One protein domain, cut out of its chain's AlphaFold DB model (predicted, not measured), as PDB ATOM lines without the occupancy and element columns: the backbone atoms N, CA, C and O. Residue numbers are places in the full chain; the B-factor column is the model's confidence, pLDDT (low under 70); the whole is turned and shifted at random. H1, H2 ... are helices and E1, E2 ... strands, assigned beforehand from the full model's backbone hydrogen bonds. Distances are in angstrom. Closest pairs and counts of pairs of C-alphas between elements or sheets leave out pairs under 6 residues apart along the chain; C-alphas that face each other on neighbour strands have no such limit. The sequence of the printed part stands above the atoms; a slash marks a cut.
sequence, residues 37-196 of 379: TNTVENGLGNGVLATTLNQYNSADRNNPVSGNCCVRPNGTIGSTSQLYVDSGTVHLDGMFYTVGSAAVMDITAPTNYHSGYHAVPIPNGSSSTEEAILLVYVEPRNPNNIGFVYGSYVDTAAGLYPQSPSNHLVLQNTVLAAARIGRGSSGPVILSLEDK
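This is residues 37 to 196 of the 379 residues of an uncharacterized protein of Pusillimonas sp (UniProt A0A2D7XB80). Two sheets lie face to face as a sandwich, a strongly twisted one of four strands, E7 E6 E8 E9, and a small one of three, E1 E2 E5; the hairpin E3 and E4 sits at one end, where residues 37 to 43, which form H1, and residues 54 to 59 stick out. The printed part has 160 residues, with three named helices and nine named strands in the order H1 H2 E1 E2 E3 E4 E5 E6 E7 H3 E8 E9. Both sheets of the sandwich are antiparallel throughout, and the class is mixed, helices and strands, with under half of the residues in named elements. The whole is compact, with a radius of gyration of the C-alphas of 16.0 A and spans of 48 by 34 by 33 A.

Find C-alpha 37 at (123.986, 121.090, 137.973), where H1 begins; it runs to residue 43. H2 is residues 59 to 62. Next come E1, residues 71 to 73, E2, 82 to 85, E3, 88 to 92, E4, 95 to 99, and E5, 104 to 106. E6, residues 130 to 138, starts at C-alpha 130 (127.869, 97.684, 111.774) and is 26.4 A long. E7 is 146 to 150 and H3 167 to 170. E8, 175 to 183, measures 23.4 A; E9, 188 to 195, measures 19.1 A, bends by 62 degrees at residue 191 and ends at C-alpha 195 (127.758, 101.156, 133.230).

In the larger sheet, look for N 135 and O 149 between E6 and E7, 2.8 A, N 134 and O 179 between E6 and E8, 2.8 A, and N 180 and O 192 between E8 and E9, 2.9 A. E7, H3 and E8 form a split strand-helix-strand unit, two strands running the same way with E6 between them, and its crossover is right-handed. H3 only grazes this sheet, with residues 167 to 168. In the smaller sheet, N 72 and O 84 are within hydrogen-bond range between the neighbours E1 and E2, at 3.0 A, and N 83 and O 105 between the neighbours E2 and E5, at 2.9 A. Across the sandwich, the closest C-alphas of E1 and E9 are those of Val 71 and Asp 195, 5.9 A. E2 runs on into E3 at 76 degrees; in the hairpin E3 and E4, N 90 and O 97 are 2.9 A apart. Every O i to N i+4 pair is within hydrogen-bond range in H1; H2 and H3 are too short for one.

The printed part has no cut. The long links are H1 to H2, E5 to E6 and E7 to H3. The mean pLDDT of the printed part is 72.0, and 64 residues are under 70, among them residues 37 to 68.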
ATOM      1  N   THR A  37     124.057 122.360 138.709       31.48
ATOM      2  CA  THR A  37     123.986 121.090 137.973       31.48
ATOM      3  C   THR A  37     124.181 119.890 138.897       31.48
ATOM      4  O   THR A  37     123.335 119.013 138.908       31.48
ATOM      5  N   ASN A  38     125.169 119.923 139.799       36.25
ATOM      6  CA  ASN A  38     125.319 118.901 140.834       36.25
ATOM      7  C   ASN A  38     124.065 118.779 141.704       36.25
ATOM      8  O   ASN A  38     123.734 117.679 142.082       36.25
ATOM      9  N   THR A  39     123.342 119.844 142.054       38.59
ATOM     10  CA  THR A  39     122.141 119.747 142.912       38.59
ATOM     11  C   THR A  39     120.903 119.293 142.136       38.59
ATOM     12  O   THR A  39     120.090 118.546 142.674       38.59
ATOM     13  N   VAL A  40     120.765 119.709 140.876       35.12
ATOM     14  CA  VAL A  40     119.669 119.292 139.985       35.12
ATOM     15  C   VAL A  40     119.859 117.838 139.532       35.12
ATOM     16  O   VAL A  40     118.896 117.078 139.532       35.12
ATOM     17  N   GLU A  41     121.096 117.412 139.271       36.28
ATOM     18  CA  GLU A  41     121.461 116.017 138.988       36.28
ATOM     19  C   GLU A  41     121.529 115.155 140.269       36.28
ATOM     20  O   GLU A  41     121.142 113.992 140.225       36.28
ATOM     21  N   ASN A  42     121.915 115.705 141.436       41.62
ATOM     22  CA  ASN A  42     121.827 115.010 142.740       41.62
ATOM     23  C   ASN A  42     120.372 114.817 143.196       41.62
ATOM     24  O   ASN A  42     120.068 113.825 143.852       41.62
ATOM     25  N   GLY A  43     119.475 115.764 142.900       38.16
ATOM     26  CA  GLY A  43     118.059 115.695 143.280       38.16
ATOM     27  C   GLY A  43     117.229 114.776 142.382       38.16
ATOM     28  O   GLY A  43     116.212 114.245 142.823       38.16
ATOM     29  N   LEU A  44     117.684 114.563 141.145       36.03
ATOM     30  CA  LEU A  44     117.038 113.733 140.127       36.03
ATOM     31  C   LEU A  44     117.966 112.617 139.644       36.03
ATOM     32  O   LEU A  44     117.955 112.293 138.458       36.03
ATOM     33  N   GLY A  45     118.779 112.046 140.543       45.78
ATOM     34  CA  GLY A  45     119.698 110.958 140.206       45.78
ATOM     35  C   GLY A  45     119.022 109.869 139.367       45.78
ATOM     36  O   GLY A  45     117.798 109.749 139.359       45.78
ATOM     37  N   ASN A  46     119.813 109.042 138.682       50.88
ATOM     38  CA  ASN A  46     119.345 108.000 137.754       50.88
ATOM     39  C   ASN A  46     118.548 106.860 138.447       50.88
ATOM     40  O   ASN A  46     118.615 105.713 138.043       50.88
ATOM     41  N   GLY A  47     117.851 107.110 139.556       48.50
ATOM     42  CA  GLY A  47     117.029 106.169 140.312       48.50
ATOM     43  C   GLY A  47     117.814 105.174 141.166       48.50
ATOM     44  O   GLY A  47     117.287 104.706 142.164       48.50
ATOM     45  N   VAL A  48     119.069 104.852 140.850       54.19
ATOM     46  CA  VAL A  48     119.854 103.830 141.572       54.19
ATOM     47  C   VAL A  48     120.263 104.301 142.977       54.19
ATOM     48  O   VAL A  48     120.925 105.327 143.130       54.19
ATOM     49  N   LEU A  49     119.919 103.529 144.015       52.22
ATOM     50  CA  LEU A  49     120.250 103.850 145.412       52.22
ATOM     51  C   LEU A  49     121.510 103.121 145.874       52.22
ATOM     52  O   LEU A  49     121.638 101.914 145.697       52.22
ATOM     53  N   ALA A  50     122.414 103.811 146.563       52.84
ATOM     54  CA  ALA A  50     123.508 103.125 147.242       52.84
ATOM     55  C   ALA A  50     123.005 102.468 148.543       52.84
ATOM     56  O   ALA A  50     122.478 103.132 149.432       52.84
ATOM     57  N   THR A  51     123.190 101.155 148.677       46.78
ATOM     58  CA  THR A  51     122.758 100.365 149.848       46.78
ATOM     59  C   THR A  51     123.760 100.402 151.015       46.78
ATOM     60  O   THR A  51     123.427 100.032 152.146       46.78
ATOM     61  N   THR A  52     124.979 100.900 150.776       47.28
ATOM     62  CA  THR A  52     126.090 101.008 151.740       47.28
ATOM     63  C   THR A  52     126.664 102.432 151.783       47.28
ATOM     64  O   THR A  52     127.859 102.660 151.617       47.28
ATOM     65  N   LEU A  53     125.805 103.427 152.025       41.44
ATOM     66  CA  LEU A  53     126.175 104.853 152.009       41.44
ATOM     67  C   LEU A  53     127.210 105.273 153.075       41.44
ATOM     68  O   LEU A  53     127.882 106.284 152.893       41.44
ATOM     69  N   ASN A  54     127.377 104.505 154.160       31.86
ATOM     70  CA  ASN A  54     128.078 104.976 155.364       31.86
ATOM     71  C   ASN A  54     129.294 104.141 155.810       31.86
ATOM     72  O   ASN A  54     129.882 104.440 156.848       31.86
ATOM     73  N   GLN A  55     129.718 103.123 155.055       34.69
ATOM     74  CA  GLN A  55     130.927 102.356 155.393       34.69
ATOM     75  C   GLN A  55     132.103 102.797 154.522       34.69
ATOM     76  O   GLN A  55     132.341 102.271 153.436       34.69
ATOM     77  N   TYR A  56     132.860 103.778 155.020       32.41
ATOM     78  CA  TYR A  56     134.063 104.309 154.364       32.41
ATOM     79  C   TYR A  56     135.093 103.219 153.995       32.41
ATOM     80  O   TYR A  56     135.866 103.396 153.058       32.41
ATOM     81  N   ASN A  57     135.065 102.085 154.699       38.75
ATOM     82  CA  ASN A  57     135.953 100.934 154.555       38.75
ATOM     83  C   ASN A  57     135.365  99.759 153.741       38.75
ATOM     84  O   ASN A  57     135.997  98.705 153.688       38.75
ATOM     85  N   SER A  58     134.179  99.892 153.135       45.34
ATOM     86  CA  SER A  58     133.585  98.812 152.333       45.34
ATOM     87  C   SER A  58     134.340  98.641 151.010       45.34
ATOM     88  O   SER A  58     134.384  99.557 150.186       45.34
ATOM     89  N   ALA A  59     134.935  97.462 150.807       47.34
ATOM     90  CA  ALA A  59     135.689  97.125 149.598       47.34
ATOM     91  C   ALA A  59     134.819  97.180 148.326       47.34
ATOM     92  O   ALA A  59     135.302  97.592 147.273       47.34
ATOM     93  N   ASP A  60     133.528  96.866 148.445       48.62
ATOM     94  CA  ASP A  60     132.569  96.896 147.337       48.62
ATOM     95  C   ASP A  60     132.284  98.321 146.834       48.62
ATOM     96  O   ASP A  60     131.938  98.503 145.671       48.62
ATOM     97  N   ARG A  61     132.493  99.358 147.664       43.19
ATOM     98  CA  ARG A  61     132.300 100.769 147.267       43.19
ATOM     99  C   ARG A  61     133.277 101.214 146.176       43.19
ATOM    100  O   ARG A  61     132.964 102.109 145.399       43.19
ATOM    101  N   ASN A  62     134.478 100.640 146.167       44.59
ATOM    102  CA  ASN A  62     135.545 101.004 145.235       44.59
ATOM    103  C   ASN A  62     135.704  99.967 144.113       44.59
ATOM    104  O   ASN A  62     136.661 100.056 143.345       44.59
ATOM    105  N   ASN A  63     134.809  98.975 144.035       48.69
ATOM    106  CA  ASN A  63     134.858  97.938 143.018       48.69
ATOM    107  C   ASN A  63     133.803  98.213 141.933       48.69
ATOM    108  O   ASN A  63     132.625  97.939 142.152       48.69
ATOM    109  N   PRO A  64     134.187  98.723 140.749       50.75
ATOM    110  CA  PRO A  64     133.233  99.025 139.679       50.75
ATOM    111  C   PRO A  64     132.544  97.767 139.121       50.75
ATOM    112  O   PRO A  64     131.531  97.873 138.441       50.75
ATOM    113  N   VAL A  65     133.067  96.575 139.432       57.62
ATOM    114  CA  VAL A  65     132.629  95.282 138.884       57.62
ATOM    115  C   VAL A  65     131.534  94.610 139.732       57.62
ATOM    116  O   VAL A  65     131.063  93.531 139.378       57.62
ATOM    117  N   SER A  66     131.131  95.206 140.857       60.47
ATOM    118  CA  SER A  66     130.049  94.693 141.707       60.47
ATOM    119  C   SER A  66     129.223  95.826 142.333       60.47
ATOM    120  O   SER A  66     129.566  97.009 142.251       60.47
ATOM    121  N   GLY A  67     128.080  95.481 142.928       63.06
ATOM    122  CA  GLY A  67     127.261  96.404 143.722       63.06
ATOM    123  C   GLY A  67     125.855  96.637 143.169       63.06
ATOM    124  O   GLY A  67     125.439  96.019 142.194       63.06
ATOM    125  N   ASN A  68     125.111  97.534 143.822       65.31
ATOM    126  CA  ASN A  68     123.688  97.758 143.559       65.31
ATOM    127  C   ASN A  68     123.414  98.058 142.075       65.31
ATOM    128  O   ASN A  68     123.907  99.065 141.560       65.31
ATOM    129  N   CYS A  69     122.615  97.208 141.423       73.25
ATOM    130  CA  CYS A  69     122.236  97.324 140.007       73.25
ATOM    131  C   CYS A  69     123.422  97.371 139.022       73.25
ATOM    132  O   CYS A  69     123.288  97.944 137.941       73.25
ATOM    133  N   CYS A  70     124.589  96.825 139.385       78.56
ATOM    134  CA  CYS A  70     125.747  96.775 138.491       78.56
ATOM    135  C   CYS A  70     125.420  95.987 137.223       78.56
ATOM    136  O   CYS A  70     124.876  94.882 137.311       78.56
ATOM    137  N   VAL A  71     125.794  96.528 136.061       82.12
ATOM    138  CA  VAL A  71     125.703  95.810 134.788       82.12
ATOM    139  C   VAL A  71     127.103  95.438 134.329       82.12
ATOM    140  O   VAL A  71     127.963  96.300 134.162       82.12
ATOM    141  N   ARG A  72     127.335  94.148 134.091       83.81
ATOM    142  CA  ARG A  72     128.650  93.630 133.686       83.81
ATOM    143  C   ARG A  72     128.515  92.536 132.630       83.81
ATOM    144  O   ARG A  72     127.534  91.795 132.657       83.81
ATOM    145  N   PRO A  73     129.471  92.392 131.701       87.44
ATOM    146  CA  PRO A  73     129.423  91.312 130.724       87.44
ATOM    147  C   PRO A  73     129.546  89.947 131.408       87.44
ATOM    148  O   PRO A  73     130.312  89.778 132.361       87.44
ATOM    149  N   ASN A  74     128.815  88.955 130.902       89.69
ATOM    150  CA  ASN A  74     129.039  87.552 131.235       89.69
ATOM    151  C   ASN A  74     129.923  86.916 130.155       89.69
ATOM    152  O   ASN A  74     129.429  86.429 129.141       89.69
ATOM    153  N   GLY A  75     131.240  86.965 130.351       87.44
ATOM    154  CA  GLY A  75     132.235  86.479 129.394       87.44
ATOM    155  C   GLY A  75     133.032  87.607 128.738       87.44
ATOM    156  O   GLY A  75     133.052  88.740 129.214       87.44
ATOM    157  N   THR A  76     133.728  87.283 127.650       88.75
ATOM    158  CA  THR A  76     134.668  88.206 127.000       88.75
ATOM    159  C   THR A  76     133.940  89.187 126.080       88.75
ATOM    160  O   THR A  76     133.238  88.773 125.153       88.75
ATOM    161  N   ILE A  77     134.136  90.492 126.307       84.94
ATOM    162  CA  ILE A  77     133.704  91.565 125.395       84.94
ATOM    163  C   ILE A  77     134.235  91.292 123.980       84.94
ATOM    164  O   ILE A  77     135.368  90.853 123.801       84.94
ATOM    165  N   GLY A  78     133.396  91.521 122.974       84.94
ATOM    166  CA  GLY A  78     133.641  91.175 121.574       84.94
ATOM    167  C   GLY A  78     133.285  89.729 121.221       84.94
ATOM    168  O   GLY A  78     133.398  89.336 120.063       84.94
ATOM    169  N   SER A  79     132.865  88.908 122.189       88.25
ATOM    170  CA  SER A  79     132.476  87.508 121.948       88.25
ATOM    171  C   SER A  79     131.245  87.048 122.727       88.25
ATOM    172  O   SER A  79     130.699  85.994 122.413       88.25
ATOM    173  N   THR A  80     130.792  87.811 123.722       91.88
ATOM    174  CA  THR A  80     129.601  87.483 124.515       91.88
ATOM    175  C   THR A  80     128.362  88.257 124.061       91.88
ATOM    176  O   THR A  80     128.450  89.435 123.709       91.88
ATOM    177  N   SER A  81     127.205  87.597 124.107       92.12
ATOM    178  CA  SER A  81     125.862  88.185 123.981       92.12
ATOM    179  C   SER A  81     125.165  88.322 125.341       92.12
ATOM    180  O   SER A  81     123.971  88.602 125.412       92.12
ATOM    181  N   GLN A  82     125.882  88.073 126.437       92.38
ATOM    182  CA  GLN A  82     125.296  87.917 127.759       92.38
ATOM    183  C   GLN A  82     125.776  88.993 128.733       92.38
ATOM    184  O   GLN A  82     126.951  89.370 128.759       92.38
ATOM    185  N   LEU A  83     124.856  89.444 129.581       89.12
ATOM    186  CA  LEU A  83     125.069  90.437 130.632       89.12
ATOM    187  C   LEU A  83     124.601  89.873 131.976       89.12
ATOM    188  O   LEU A  83     123.647  89.102 132.040       89.12
ATOM    189  N   TYR A  84     125.238  90.305 133.054       87.06
ATOM    190  CA  TYR A  84     124.685  90.254 134.399       87.06
ATOM    191  C   TYR A  84     124.132  91.625 134.754       87.06
ATOM    192  O   TYR A  84     124.783  92.636 134.492       87.06
ATOM    193  N   VAL A  85     122.969  91.635 135.402       84.62
ATOM    194  CA  VAL A  85     122.524  92.775 136.203       84.62
ATOM    195  C   VAL A  85     122.415  92.289 137.637       84.62
ATOM    196  O   VAL A  85     121.545  91.470 137.959       84.62
ATOM    197  N   ASP A  86     123.344  92.742 138.473       79.56
ATOM    198  CA  ASP A  86     123.348  92.412 139.892       79.56
ATOM    199  C   ASP A  86     122.076  92.972 140.544       79.56
ATOM    200  O   ASP A  86     121.551  94.017 140.145       79.56
ATOM    201  N   SER A  87     121.549  92.253 141.534       77.75
ATOM    202  CA  SER A  87     120.348  92.696 142.233       77.75
ATOM    203  C   SER A  87     120.592  94.019 142.958       77.75
ATOM    204  O   SER A  87     121.686  94.314 143.451       77.75
ATOM    205  N   GLY A  88     119.560  94.846 143.022       71.25
ATOM    206  CA  GLY A  88     119.647  96.126 143.693       71.25
ATOM    207  C   GLY A  88     118.320  96.853 143.780       71.25
ATOM    208  O   GLY A  88     117.281  96.321 143.406       71.25
ATOM    209  N   THR A  89     118.351  98.069 144.310       70.50
ATOM    210  CA  THR A  89     117.175  98.920 144.473       70.50
ATOM    211  C   THR A  89     117.297 100.191 143.647       70.50
ATOM    212  O   THR A  89     118.335 100.865 143.666       70.50
ATOM    213  N   VAL A  90     116.207 100.528 142.964       66.94
ATOM    214  CA  VAL A  90     116.029 101.780 142.228       66.94
ATOM    215  C   VAL A  90     114.784 102.522 142.703       66.94
ATOM    216  O   VAL A  90     113.869 101.927 143.265       66.94
ATOM    217  N   HIS A  91     114.751 103.822 142.459       62.84
ATOM    218  CA  HIS A  91     113.647 104.722 142.721       62.84
ATOM    219  C   HIS A  91     112.998 105.122 141.398       62.84
ATOM    220  O   HIS A  91     113.635 105.763 140.565       62.84
ATOM    221  N   LEU A  92     111.737 104.745 141.220       62.22
ATOM    222  CA  LEU A  92     110.921 105.088 140.060       62.22
ATOM    223  C   LEU A  92     109.576 105.605 140.561       62.22
ATOM    224  O   LEU A  92     108.975 104.982 141.430       62.22
ATOM    225  N   ASP A  93     109.122 106.740 140.029       55.00
ATOM    226  CA  ASP A  93     107.796 107.306 140.322       55.00
ATOM    227  C   ASP A  93     107.464 107.396 141.832       55.00
ATOM    228  O   ASP A  93     106.411 106.975 142.305       55.00
ATOM    229  N   GLY A  94     108.417 107.873 142.641       49.84
ATOM    230  CA  GLY A  94     108.216 108.016 144.091       49.84
ATOM    231  C   GLY A  94     108.292 106.709 144.894       49.84
ATOM    232  O   GLY A  94     108.090 106.734 146.110       49.84
ATOM    233  N   MET A  95     108.564 105.568 144.249       53.41
ATOM    234  CA  MET A  95     108.565 104.237 144.860       53.41
ATOM    235  C   MET A  95     109.884 103.489 144.645       53.41
ATOM    236  O   MET A  95     110.590 103.684 143.655       53.41
ATOM    237  N   PHE A  96     110.219 102.601 145.584       62.44
ATOM    238  CA  PHE A  96     111.425 101.781 145.517       62.44
ATOM    239  C   PHE A  96     111.135 100.392 144.963       62.44
ATOM    240  O   PHE A  96     110.303  99.657 145.497       62.44
ATOM    241  N   TYR A  97     111.880 100.020 143.929       63.22
ATOM    242  CA  TYR A  97     111.780  98.735 143.258       63.22
ATOM    243  C   TYR A  97     113.072  97.964 143.457       63.22
ATOM    244  O   TYR A  97     114.155  98.489 143.188       63.22
ATOM    245  N   THR A  98     112.966  96.707 143.887       73.00
ATOM    246  CA  THR A  98     114.074  95.774 143.672       73.00
ATOM    247  C   THR A  98     114.108  95.400 142.202       73.00
ATOM    248  O   THR A  98     113.085  95.056 141.613       73.00
ATOM    249  N   VAL A  99     115.292  95.481 141.617       73.88
ATOM    250  CA  VAL A  99     115.560  95.143 140.226       73.88
ATOM    251  C   VAL A  99     116.767  94.233 140.156       73.88
ATOM    252  O   VAL A  99     117.612  94.233 141.052       73.88
ATOM    253  N   GLY A 100     116.856  93.480 139.067       69.75
ATOM    254  CA  GLY A 100     117.933  92.527 138.871       69.75
ATOM    255  C   GLY A 100     117.736  91.267 139.714       69.75
ATOM    256  O   GLY A 100     117.397  91.295 140.895       69.75
ATOM    257  N   SER A 101     117.972  90.122 139.086       67.88
ATOM    258  CA  SER A 101     117.927  88.802 139.723       67.88
ATOM    259  C   SER A 101     119.325  88.202 139.911       67.88
ATOM    260  O   SER A 101     119.440  87.037 140.283       67.88
ATOM    261  N   ALA A 102     120.388  88.973 139.617       66.44
ATOM    262  CA  ALA A 102     121.753  88.474 139.417       66.44
ATOM    263  C   ALA A 102     121.833  87.331 138.380       66.44
ATOM    264  O   ALA A 102     122.808  86.580 138.329       66.44
ATOM    265  N   ALA A 103     120.800  87.193 137.541       76.44
ATOM    266  CA  ALA A 103     120.741  86.195 136.493       76.44
ATOM    267  C   ALA A 103     121.455  86.687 135.233       76.44
ATOM    268  O   ALA A 103     121.523  87.884 134.942       76.44
ATOM    269  N   VAL A 104     121.953  85.722 134.468       87.50
ATOM    270  CA  VAL A 104     122.473  85.963 133.126       87.50
ATOM    271  C   VAL A 104     121.308  86.339 132.216       87.50
ATOM    272  O   VAL A 104     120.336  85.594 132.104       87.50
ATOM    273  N   MET A 105     121.427  87.476 131.543       88.31
ATOM    274  CA  MET A 105     120.496  87.919 130.516       88.31
ATOM    275  C   MET A 105     121.177  87.892 129.158       88.31
ATOM    276  O   MET A 105     122.222  88.507 128.960       88.31
ATOM    277  N   ASP A 106     120.564  87.181 128.220       90.38
ATOM    278  CA  ASP A 106     120.980  87.183 126.824       90.38
ATOM    279  C   ASP A 106     120.322  88.361 126.096       90.38
ATOM    280  O   ASP A 106     119.093  88.512 126.130       90.38
ATOM    281  N   ILE A 107     121.121  89.190 125.423       89.69
ATOM    282  CA  ILE A 107     120.619  90.325 124.637       89.69
ATOM    283  C   ILE A 107     119.784  89.863 123.437       89.69
ATOM    284  O   ILE A 107     119.042  90.651 122.865       89.69
ATOM    285  N   THR A 108     119.861  88.595 123.040       88.81
ATOM    286  CA  THR A 108     119.056  88.038 121.945       88.81
ATOM    287  C   THR A 108     117.727  87.448 122.412       88.81
ATOM    288  O   THR A 108     116.861  87.164 121.585       88.81
ATOM    289  N   ALA A 109     117.521  87.273 123.721       87.50
ATOM    290  CA  ALA A 109     116.316  86.628 124.223       87.50
ATOM    291  C   ALA A 109     115.092  87.562 124.090       87.50
ATOM    292  O   ALA A 109     115.071  88.623 124.721       87.50
ATOM    293  N   PRO A 110     114.031  87.170 123.350       83.00
ATOM    294  CA  PRO A 110     112.843  88.006 123.131       83.00
ATOM    295  C   PRO A 110     112.126  88.385 124.431       83.00
ATOM    296  O   PRO A 110     111.467  89.414 124.499       83.00
ATOM    297  N   THR A 111     112.270  87.580 125.484       82.62
ATOM    298  CA  THR A 111     111.643  87.809 126.793       82.62
ATOM    299  C   THR A 111     112.199  89.016 127.546       82.62
ATOM    300  O   THR A 111     111.576  89.456 128.507       82.62
ATOM    301  N   ASN A 112     113.357  89.545 127.138       83.81
ATOM    302  CA  ASN A 112     113.972  90.724 127.757       83.81
ATOM    303  C   ASN A 112     113.510  92.043 127.104       83.81
ATOM    304  O   ASN A 112     113.918  93.127 127.518       83.81
ATOM    305  N   TYR A 113     112.642  91.955 126.095       82.25
ATOM    306  CA  TYR A 113     112.121  93.071 125.314       82.25
ATOM    307  C   TYR A 113     110.654  93.337 125.654       82.25
ATOM    308  O   TYR A 113     109.869  92.406 125.847       82.25
ATOM    309  N   HIS A 114     110.259  94.608 125.731       76.31
ATOM    310  CA  HIS A 114     108.884  94.957 126.080       76.31
ATOM    311  C   HIS A 114     107.939  94.874 124.871       76.31
ATOM    312  O   HIS A 114     107.975  95.711 123.963       76.31
ATOM    313  N   SER A 115     106.990  93.936 124.920       69.19
ATOM    314  CA  SER A 115     106.065  93.607 123.821       69.19
ATOM    315  C   SER A 115     105.287  94.791 123.229       69.19
ATOM    316  O   SER A 115     104.951  94.768 122.049       69.19
ATOM    317  N   GLY A 116     105.015  95.834 124.019       66.69
ATOM    318  CA  GLY A 116     104.251  97.007 123.580       66.69
ATOM    319  C   GLY A 116     105.002  98.008 122.690       66.69
ATOM    320  O   GLY A 116     104.350  98.739 121.952       66.69
ATOM    321  N   TYR A 117     106.338  98.077 122.755       68.31
ATOM    322  CA  TYR A 117     107.106  99.164 122.100       68.31
ATOM    323  C   TYR A 117     108.460  98.723 121.533       68.31
ATOM    324  O   TYR A 117     109.107  99.484 120.809       68.31
ATOM    325  N   HIS A 118     108.898  97.506 121.859       70.38
ATOM    326  CA  HIS A 118     110.066  96.872 121.270       70.38
ATOM    327  C   HIS A 118     109.969  95.366 121.531       70.38
ATOM    328  O   HIS A 118     110.281  94.938 122.627       70.38
ATOM    329  N   ALA A 119     109.487  94.564 120.576       67.12
ATOM    330  CA  ALA A 119     109.260  93.117 120.768       67.12
ATOM    331  C   ALA A 119     110.210  92.228 119.946       67.12
ATOM    332  O   ALA A 119     110.142  91.002 120.011       67.12
ATOM    333  N   VAL A 120     111.058  92.847 119.124       78.44
ATOM    334  CA  VAL A 120     111.915  92.143 118.172       78.44
ATOM    335  C   VAL A 120     113.287  91.929 118.810       78.44
ATOM    336  O   VAL A 120     113.893  92.919 119.230       78.44
ATOM    337  N   PRO A 121     113.794  90.682 118.871       78.12
ATOM    338  CA  PRO A 121     115.175  90.402 119.259       78.12
ATOM    339  C   PRO A 121     116.180  91.246 118.478       78.12
ATOM    340  O   PRO A 121     115.938  91.572 117.315       78.12
ATOM    341  N   ILE A 122     117.326  91.560 119.085       86.81
ATOM    342  CA  ILE A 122     118.432  92.186 118.351       86.81
ATOM    343  C   ILE A 122     118.832  91.282 117.171       86.81
ATOM    344  O   ILE A 122     119.201  90.123 117.395       86.81
ATOM    345  N   PRO A 123     118.827  91.791 115.925       89.25
ATOM    346  CA  PRO A 123     119.408  91.081 114.802       89.25
ATOM    347  C   PRO A 123     120.936  91.142 114.878       89.25
ATOM    348  O   PRO A 123     121.517  92.086 115.414       89.25
ATOM    349  N   ASN A 124     121.607  90.147 114.305       91.69
ATOM    350  CA  ASN A 124     123.047  90.245 114.102       91.69
ATOM    351  C   ASN A 124     123.346  91.352 113.075       91.69
ATOM    352  O   ASN A 124     122.604  91.484 112.099       91.69
ATOM    353  N   GLY A 125     124.427  92.110 113.270       88.12
ATOM    354  CA  GLY A 125     124.893  93.068 112.263       88.12
ATOM    355  C   GLY A 125     125.184  92.367 110.931       88.12
ATOM    356  O   GLY A 125     125.640  91.218 110.902       88.12
ATOM    357  N   SER A 126     124.908  93.037 109.816       90.31
ATOM    358  CA  SER A 126     125.127  92.498 108.471       90.31
ATOM    359  C   SER A 126     126.608  92.538 108.075       90.31
ATOM    360  O   SER A 126     127.102  91.627 107.402       90.31
ATOM    361  N   SER A 127     127.365  93.514 108.580       89.62
ATOM    362  CA  SER A 127     128.815  93.646 108.393       89.62
ATOM    363  C   SER A 127     129.562  93.649 109.735       89.62
ATOM    364  O   SER A 127     128.966  93.799 110.796       89.62
ATOM    365  N   SER A 128     130.885  93.465 109.707       87.81
ATOM    366  CA  SER A 128     131.734  93.587 110.905       87.81
ATOM    367  C   SER A 128     131.926  95.033 111.378       87.81
ATOM    368  O   SER A 128     132.543  95.243 112.415       87.81
ATOM    369  N   THR A 129     131.467  96.009 110.596       84.50
ATOM    370  CA  THR A 129     131.577  97.446 110.879       84.50
ATOM    371  C   THR A 129     130.245  98.047 111.318       84.50
ATOM    372  O   THR A 129     130.182  99.216 111.679       84.50
ATOM    373  N   GLU A 130     129.172  97.256 111.296       85.81
ATOM    374  CA  GLU A 130     127.869  97.684 111.774       85.81
ATOM    375  C   GLU A 130     127.762  97.551 113.287       85.81
ATOM    376  O   GLU A 130     127.954  96.471 113.859       85.81
ATOM    377  N   GLU A 131     127.382  98.658 113.919       84.88
ATOM    378  CA  GLU A 131     127.159  98.734 115.355       84.88
ATOM    379  C   GLU A 131     125.839  99.428 115.692       84.88
ATOM    380  O   GLU A 131     125.354 100.270 114.936       84.88
ATOM    381  N   ALA A 132     125.274  99.101 116.853       83.81
ATOM    382  CA  ALA A 132     124.103  99.759 117.427       83.81
ATOM    383  C   ALA A 132     124.313 100.042 118.923       83.81
ATOM    384  O   ALA A 132     125.150  99.408 119.573       83.81
ATOM    385  N   ILE A 133     123.537 100.973 119.488       83.81
ATOM    386  CA  ILE A 133     123.448 101.159 120.943       83.81
ATOM    387  C   ILE A 133     122.303 100.315 121.488       83.81
ATOM    388  O   ILE A 133     121.163 100.464 121.054       83.81
ATOM    389  N   LEU A 134     122.608  99.473 122.468       86.69
ATOM    390  CA  LEU A 134     121.662  98.788 123.342       86.69
ATOM    391  C   LEU A 134     121.621  99.516 124.687       86.69
ATOM    392  O   LEU A 134     122.657  99.709 125.317       86.69
ATOM    393  N   LEU A 135     120.431  99.868 125.159       84.62
ATOM    394  CA  LEU A 135     120.224 100.352 126.519       84.62
ATOM    395  C   LEU A 135     119.667  99.230 127.388       84.62
ATOM    396  O   LEU A 135     118.700  98.555 127.019       84.62
ATOM    397  N   VAL A 136     120.268  99.078 128.563       86.06
ATOM    398  CA  VAL A 136     119.752  98.263 129.660       86.06
ATOM    399  C   VAL A 136     119.032  99.203 130.606       86.06
ATOM    400  O   VAL A 136     119.659 100.107 131.158       86.06
ATOM    401  N   TYR A 137     117.733  99.011 130.794       81.44
ATOM    402  CA  TYR A 137     116.924  99.895 131.627       81.44
ATOM    403  C   TYR A 137     116.015  99.110 132.571       81.44
ATOM    404  O   TYR A 137     115.765  97.918 132.386       81.44
ATOM    405  N   VAL A 138     115.527  99.782 133.606       80.25
ATOM    406  CA  VAL A 138     114.557  99.208 134.537       80.25
ATOM    407  C   VAL A 138     113.174  99.201 133.900       80.25
ATOM    408  O   VAL A 138     112.633 100.254 133.571       80.25
ATOM    409  N   GLU A 139     112.583  98.015 133.789       79.44
ATOM    410  CA  GLU A 139     111.217  97.808 133.311       79.44
ATOM    411  C   GLU A 139     110.428  97.063 134.392       79.44
ATOM    412  O   GLU A 139     110.491  95.833 134.450       79.44
ATOM    413  N   PRO A 140     109.684  97.764 135.264       69.44
ATOM    414  CA  PRO A 140     109.053  97.150 136.428       69.44
ATOM    415  C   PRO A 140     108.017  96.072 136.074       69.44
ATOM    416  O   PRO A 140     107.692  95.260 136.939       69.44
ATOM    417  N   ARG A 141     107.519  96.019 134.829       72.81
ATOM    418  CA  ARG A 141     106.548  95.006 134.375       72.81
ATOM    419  C   ARG A 141     107.187  93.697 133.905       72.81
ATOM    420  O   ARG A 141     106.476  92.702 133.779       72.81
ATOM    421  N   ASN A 142     108.492  93.677 133.632       73.44
ATOM    422  CA  ASN A 142     109.176  92.466 133.180       73.44
ATOM    423  C   ASN A 142     109.468  91.513 134.358       73.44
ATOM    424  O   ASN A 142     109.711  91.985 135.468       73.44
ATOM    425  N   PRO A 143     109.548  90.185 134.131       66.88
ATOM    426  CA  PRO A 143     109.802  89.200 135.192       66.88
ATOM    427  C   PRO A 143     111.102  89.412 135.988       66.88
ATOM    428  O   PRO A 143     111.168  89.036 137.149       66.88
ATOM    429  N   ASN A 144     112.127  90.015 135.372       69.94
ATOM    430  CA  ASN A 144     113.401  90.363 136.022       69.94
ATOM    431  C   ASN A 144     113.510  91.858 136.375       69.94
ATOM    432  O   ASN A 144     114.571  92.319 136.789       69.94
ATOM    433  N   ASN A 145     112.443  92.624 136.139       80.69
ATOM    434  CA  ASN A 145     112.382  94.081 136.234       80.69
ATOM    435  C   ASN A 145     113.416  94.838 135.372       80.69
ATOM    436  O   ASN A 145     113.707  96.005 135.620       80.69
ATOM    437  N   ILE A 146     113.966  94.174 134.352       85.38
ATOM    438  CA  ILE A 146     114.958  94.707 133.414       85.38
ATOM    439  C   ILE A 146     114.413  94.584 131.993       85.38
ATOM    440  O   ILE A 146     113.777  93.584 131.644       85.38
ATOM    441  N   GLY A 147     114.647  95.615 131.189       86.06
ATOM    442  CA  GLY A 147     114.276  95.688 129.786       86.06
ATOM    443  C   GLY A 147     115.451  96.093 128.903       86.06
ATOM    444  O   GLY A 147     116.387  96.768 129.345       86.06
ATOM    445  N   PHE A 148     115.373  95.677 127.643       87.81
ATOM    446  CA  PHE A 148     116.317  96.018 126.588       87.81
ATOM    447  C   PHE A 148     115.632  96.804 125.474       87.81
ATOM    448  O   PHE A 148     114.513  96.500 125.060       87.81
ATOM    449  N   VAL A 149     116.332  97.814 124.965       85.81
ATOM    450  CA  VAL A 149     115.960  98.539 123.747       85.81
ATOM    451  C   VAL A 149     117.231  98.825 122.957       85.81
ATOM    452  O   VAL A 149     118.258  99.134 123.552       85.81
ATOM    453  N   TYR A 150     117.187  98.734 121.630       86.81
ATOM    454  CA  TYR A 150     118.346  99.031 120.791       86.81
ATOM    455  C   TYR A 150     117.997  99.989 119.651       86.81
ATOM    456  O   TYR A 150     116.847 100.068 119.222       86.81
ATOM    457  N   GLY A 151     118.991 100.761 119.215       82.38
ATOM    458  CA  GLY A 151     118.901 101.652 118.060       82.38
ATOM    459  C   GLY A 151     119.139 100.919 116.740       82.38
ATOM    460  O   GLY A 151     119.440  99.730 116.706       82.38
ATOM    461  N   SER A 152     119.030 101.628 115.622       84.25
ATOM    462  CA  SER A 152     119.374 101.054 114.319       84.25
ATOM    463  C   SER A 152     120.880 100.802 114.203       84.25
ATOM    464  O   SER A 152     121.684 101.596 114.691       84.25
ATOM    465  N   TYR A 153     121.252  99.717 113.520       86.44
ATOM    466  CA  TYR A 153     122.640  99.492 113.129       86.44
ATOM    467  C   TYR A 153     123.092 100.570 112.144       86.44
ATOM    468  O   TYR A 153     122.362 100.912 111.210       86.44
ATOM    469  N   VAL A 154     124.300 101.085 112.350       81.06
ATOM    470  CA  VAL A 154     124.971 102.007 111.429       81.06
ATOM    471  C   VAL A 154     126.380 101.511 111.146       81.06
ATOM    472  O   VAL A 154     127.016 100.904 112.005       81.06
ATOM    473  N   ASP A 155     126.875 101.786 109.942       83.19
ATOM    474  CA  ASP A 155     128.246 101.468 109.557       83.19
ATOM    475  C   ASP A 155     129.225 102.486 110.163       83.19
ATOM    476  O   ASP A 155     129.327 103.631 109.708       83.19
ATOM    477  N   THR A 156     129.957 102.069 111.197       76.38
ATOM    478  CA  THR A 156     130.906 102.935 111.906       76.38
ATOM    479  C   THR A 156     132.186 103.182 111.106       76.38
ATOM    480  O   THR A 156     132.899 104.152 111.381       76.38
ATOM    481  N   ALA A 157     132.456 102.399 110.051       72.69
ATOM    482  CA  ALA A 157     133.595 102.640 109.158       72.69
ATOM    483  C   ALA A 157     133.460 103.956 108.374       72.69
ATOM    484  O   ALA A 157     134.469 104.545 107.984       72.69
ATOM    485  N   ALA A 158     132.232 104.454 108.195       67.31
ATOM    486  CA  ALA A 158     131.949 105.750 107.581       67.31
ATOM    487  C   ALA A 158     132.096 106.937 108.557       67.31
ATOM    488  O   ALA A 158     131.775 108.071 108.202       67.31
ATOM    489  N   GLY A 159     132.550 106.693 109.794       57.22
ATOM    490  CA  GLY A 159     132.641 107.710 110.845       57.22
ATOM    491  C   GLY A 159     131.289 108.079 111.465       57.22
ATOM    492  O   GLY A 159     131.189 109.104 112.135       57.22
ATOM    493  N   LEU A 160     130.252 107.268 111.235       60.53
ATOM    494  CA  LEU A 160     128.939 107.439 111.850       60.53
ATOM    495  C   LEU A 160     128.929 106.847 113.261       60.53
ATOM    496  O   LEU A 160     129.489 105.779 113.505       60.53
ATOM    497  N   TYR A 161     128.246 107.530 114.178       67.94
ATOM    498  CA  TYR A 161     128.054 107.066 115.547       67.94
ATOM    499  C   TYR A 161     126.621 106.535 115.746       67.94
ATOM    500  O   TYR A 161     125.668 107.267 115.439       67.94
ATOM    501  N   PRO A 162     126.440 105.293 116.244       65.19
ATOM    502  CA  PRO A 162     125.111 104.744 116.486       65.19
ATOM    503  C   PRO A 162     124.392 105.533 117.583       65.19
ATOM    504  O   PRO A 162     124.958 105.795 118.638       65.19
ATOM    505  N   GLN A 163     123.142 105.918 117.333       70.94
ATOM    506  CA  GLN A 163     122.363 106.748 118.255       70.94
ATOM    507  C   GLN A 163     121.620 105.889 119.283       70.94
ATOM    508  O   GLN A 163     121.144 104.793 118.957       70.94
ATOM    509  N   SER A 164     121.470 106.399 120.507       69.50
ATOM    510  CA  SER A 164     120.623 105.762 121.515       69.50
ATOM    511  C   SER A 164     119.146 105.722 121.086       69.50
ATOM    512  O   SER A 164     118.613 106.682 120.522       69.50
ATOM    513  N   PRO A 165     118.444 104.607 121.340       73.25
ATOM    514  CA  PRO A 165     117.024 104.479 121.033       73.25
ATOM    515  C   PRO A 165     116.143 105.216 122.048       73.25
ATOM    516  O   PRO A 165     116.402 105.181 123.247       73.25
ATOM    517  N   SER A 166     115.016 105.777 121.607       71.06
ATOM    518  CA  SER A 166     114.078 106.513 122.473       71.06
ATOM    519  C   SER A 166     112.884 105.689 122.977       71.06
ATOM    520  O   SER A 166     112.148 106.161 123.837       71.06
ATOM    521  N   ASN A 167     112.666 104.462 122.485       67.19
ATOM    522  CA  ASN A 167     111.437 103.698 122.779       67.19
ATOM    523  C   ASN A 167     111.269 103.312 124.262       67.19
ATOM    524  O   ASN A 167     110.163 102.985 124.680       67.19
ATOM    525  N   HIS A 168     112.338 103.363 125.062       69.50
ATOM    526  CA  HIS A 168     112.260 103.153 126.510       69.50
ATOM    527  C   HIS A 168     111.516 104.294 127.228       69.50
ATOM    528  O   HIS A 168     110.834 104.045 128.219       69.50
ATOM    529  N   LEU A 169     111.549 105.521 126.689       68.31
ATOM    530  CA  LEU A 169     110.946 106.730 127.277       68.31
ATOM    531  C   LEU A 169     109.410 106.712 127.340       68.31
ATOM    532  O   LEU A 169     108.805 107.650 127.853       68.31
ATOM    533  N   VAL A 170     108.761 105.662 126.824       63.12
ATOM    534  CA  VAL A 170     107.303 105.486 126.914       63.12
ATOM    535  C   VAL A 170     106.837 105.363 128.369       63.12
ATOM    536  O   VAL A 170     105.700 105.713 128.676       63.12
ATOM    537  N   LEU A 171     107.713 104.907 129.270       63.56
ATOM    538  CA  LEU A 171     107.506 104.950 130.713       63.56
ATOM    539  C   LEU A 171     108.664 105.656 131.409       63.56
ATOM    540  O   LEU A 171     109.792 105.664 130.912       63.56
ATOM    541  N   GLN A 172     108.393 106.162 132.614       61.00
ATOM    542  CA  GLN A 172     109.449 106.542 133.539       61.00
ATOM    543  C   GLN A 172     110.307 105.311 133.845       61.00
ATOM    544  O   GLN A 172     109.819 104.299 134.346       61.00
ATOM    545  N   ASN A 173     111.584 105.399 133.501       67.44
ATOM    546  CA  ASN A 173     112.540 104.315 133.620       67.44
ATOM    547  C   ASN A 173     113.895 104.869 134.077       67.44
ATOM    548  O   ASN A 173     114.125 106.078 134.081       67.44
ATOM    549  N   THR A 174     114.781 103.952 134.442       73.94
ATOM    550  CA  THR A 174     116.174 104.225 134.798       73.94
ATOM    551  C   THR A 174     117.062 103.458 133.831       73.94
ATOM    552  O   THR A 174     116.913 102.240 133.722       73.94
ATOM    553  N   VAL A 175     118.004 104.130 133.170       78.06
ATOM    554  CA  VAL A 175     118.998 103.471 132.308       78.06
ATOM    555  C   VAL A 175     120.171 103.020 133.169       78.06
ATOM    556  O   VAL A 175     120.874 103.838 133.744       78.06
ATOM    557  N   LEU A 176     120.405 101.716 133.257       77.06
ATOM    558  CA  LEU A 176     121.479 101.139 134.063       77.06
ATOM    559  C   LEU A 176     122.797 101.044 133.298       77.06
ATOM    560  O   LEU A 176     123.857 101.191 133.896       77.06
ATOM    561  N   ALA A 177     122.746 100.802 131.989       79.00
ATOM    562  CA  ALA A 177     123.936 100.726 131.149       79.00
ATOM    563  C   ALA A 177     123.625 101.016 129.680       79.00
ATOM    564  O   ALA A 177     122.501 100.809 129.214       79.00
ATOM    565  N   ALA A 178     124.657 101.425 128.947       82.44
ATOM    566  CA  ALA A 178     124.663 101.504 127.493       82.44
ATOM    567  C   ALA A 178     125.730 100.550 126.945       82.44
ATOM    568  O   ALA A 178     126.888 100.592 127.354       82.44
ATOM    569  N   ALA A 179     125.353  99.680 126.018       83.94
ATOM    570  CA  ALA A 179     126.255  98.757 125.351       83.94
ATOM    571  C   ALA A 179     126.340  99.086 123.863       83.94
ATOM    572  O   ALA A 179     125.313  99.277 123.212       83.94
ATOM    573  N   ARG A 180     127.553  99.086 123.305       87.56
ATOM    574  CA  ARG A 180     127.723  98.979 121.852       87.56
ATOM    575  C   ARG A 180     127.623  97.512 121.495       87.56
ATOM    576  O   ARG A 180     128.340  96.683 122.060       87.56
ATOM    577  N   ILE A 181     126.733  97.194 120.572       91.75
ATOM    578  CA  ILE A 181     126.558  95.847 120.042       91.75
ATOM    579  C   ILE A 181     126.980  95.826 118.582       91.75
ATOM    580  O   ILE A 181     126.824  96.820 117.877       91.75
ATOM    581  N   GLY A 182     127.496  94.695 118.130       92.62
ATOM    582  CA  GLY A 182     127.942  94.520 116.757       92.62
ATOM    583  C   GLY A 182     127.827  93.082 116.296       92.62
ATOM    584  O   GLY A 182     127.299  92.214 117.000       92.62
ATOM    585  N   ARG A 183     128.338  92.825 115.095       93.69
ATOM    586  CA  ARG A 183     128.279  91.499 114.491       93.69
ATOM    587  C   ARG A 183     129.170  90.490 115.217       93.69
ATOM    588  O   ARG A 183     130.381  90.674 115.300       93.69
ATOM    589  N   GLY A 184     128.583  89.372 115.637       90.50
ATOM    590  CA  GLY A 184     129.317  88.175 116.056       90.50
ATOM    591  C   GLY A 184     129.184  87.022 115.060       90.50
ATOM    592  O   GLY A 184     128.494  87.115 114.039       90.50
ATOM    593  N   SER A 185     129.859  85.909 115.354       88.38
ATOM    594  CA  SER A 185     129.905  84.722 114.484       88.38
ATOM    595  C   SER A 185     128.576  83.962 114.422       88.38
ATOM    596  O   SER A 185     128.214  83.458 113.362       88.38
ATOM    597  N   SER A 186     127.842  83.901 115.535       85.06
ATOM    598  CA  SER A 186     126.571  83.172 115.676       85.06
ATOM    599  C   SER A 186     125.386  84.059 116.071       85.06
ATOM    600  O   SER A 186     124.269  83.570 116.198       85.06
ATOM    601  N   GLY A 187     125.621  85.353 116.279       90.81
ATOM    602  CA  GLY A 187     124.642  86.314 116.780       90.81
ATOM    603  C   GLY A 187     125.324  87.629 117.161       90.81
ATOM    604  O   GLY A 187     126.551  87.704 117.085       90.81
ATOM    605  N   PRO A 188     124.558  88.659 117.546       93.31
ATOM    606  CA  PRO A 188     125.122  89.925 117.996       93.31
ATOM    607  C   PRO A 188     125.982  89.728 119.250       93.31
ATOM    608  O   PRO A 188     125.668  88.905 120.115       93.31
ATOM    609  N   VAL A 189     127.051  90.508 119.359       93.88
ATOM    610  CA  VAL A 189     127.962  90.508 120.512       93.88
ATOM    611  C   VAL A 189     128.094  91.906 121.090       93.88
ATOM    612  O   VAL A 189     127.928  92.903 120.390       93.88
ATOM    613  N   ILE A 190     128.425  91.977 122.372       92.12
ATOM    614  CA  ILE A 190     128.690  93.227 123.084       92.12
ATOM    615  C   ILE A 190     130.133  93.639 122.795       92.12
ATOM    616  O   ILE A 190     131.060  92.942 123.201       92.12
ATOM    617  N   LEU A 191     130.326  94.755 122.098       86.88
ATOM    618  CA  LEU A 191     131.633  95.316 121.731       86.88
ATOM    619  C   LEU A 191     132.192  96.250 122.804       86.88
ATOM    620  O   LEU A 191     133.404  96.331 122.995       86.88
ATOM    621  N   SER A 192     131.311  96.938 123.523       84.44
ATOM    622  CA  SER A 192     131.656  97.692 124.723       84.44
ATOM    623  C   SER A 192     130.442  97.782 125.633       84.44
ATOM    624  O   SER A 192     129.303  97.744 125.170       84.44
ATOM    625  N   LEU A 193     130.689  97.916 126.931       81.12
ATOM    626  CA  LEU A 193     129.657  98.142 127.928       81.12
ATOM    627  C   LEU A 193     130.073  99.325 128.786       81.12
ATOM    628  O   LEU A 193     131.183  99.355 129.312       81.12
ATOM    629  N   GLU A 194     129.163 100.273 128.920       73.12
ATOM    630  CA  GLU A 194     129.293 101.424 129.790       73.12
ATOM    631  C   GLU A 194     128.204 101.337 130.843       73.12
ATOM    632  O   GLU A 194     127.015 101.498 130.557       73.12
ATOM    633  N   ASP A 195     128.622 101.058 132.068       70.94
ATOM    634  CA  ASP A 195     127.758 101.156 133.230       70.94
ATOM    635  C   ASP A 195     127.372 102.634 133.431       70.94
ATOM    636  O   ASP A 195     128.226 103.521 133.401       70.94
ATOM    637  N   LYS A 196     126.072 102.915 133.554       63.59
ATOM    638  CA  LYS A 196     125.514 104.271 133.699       63.59
ATOM    639  C   LYS A 196     125.048 104.547 135.124       63.59
ATOM    640  O   LYS A 196     124.348 105.536 135.377       63.59
TER     641      LYS A 196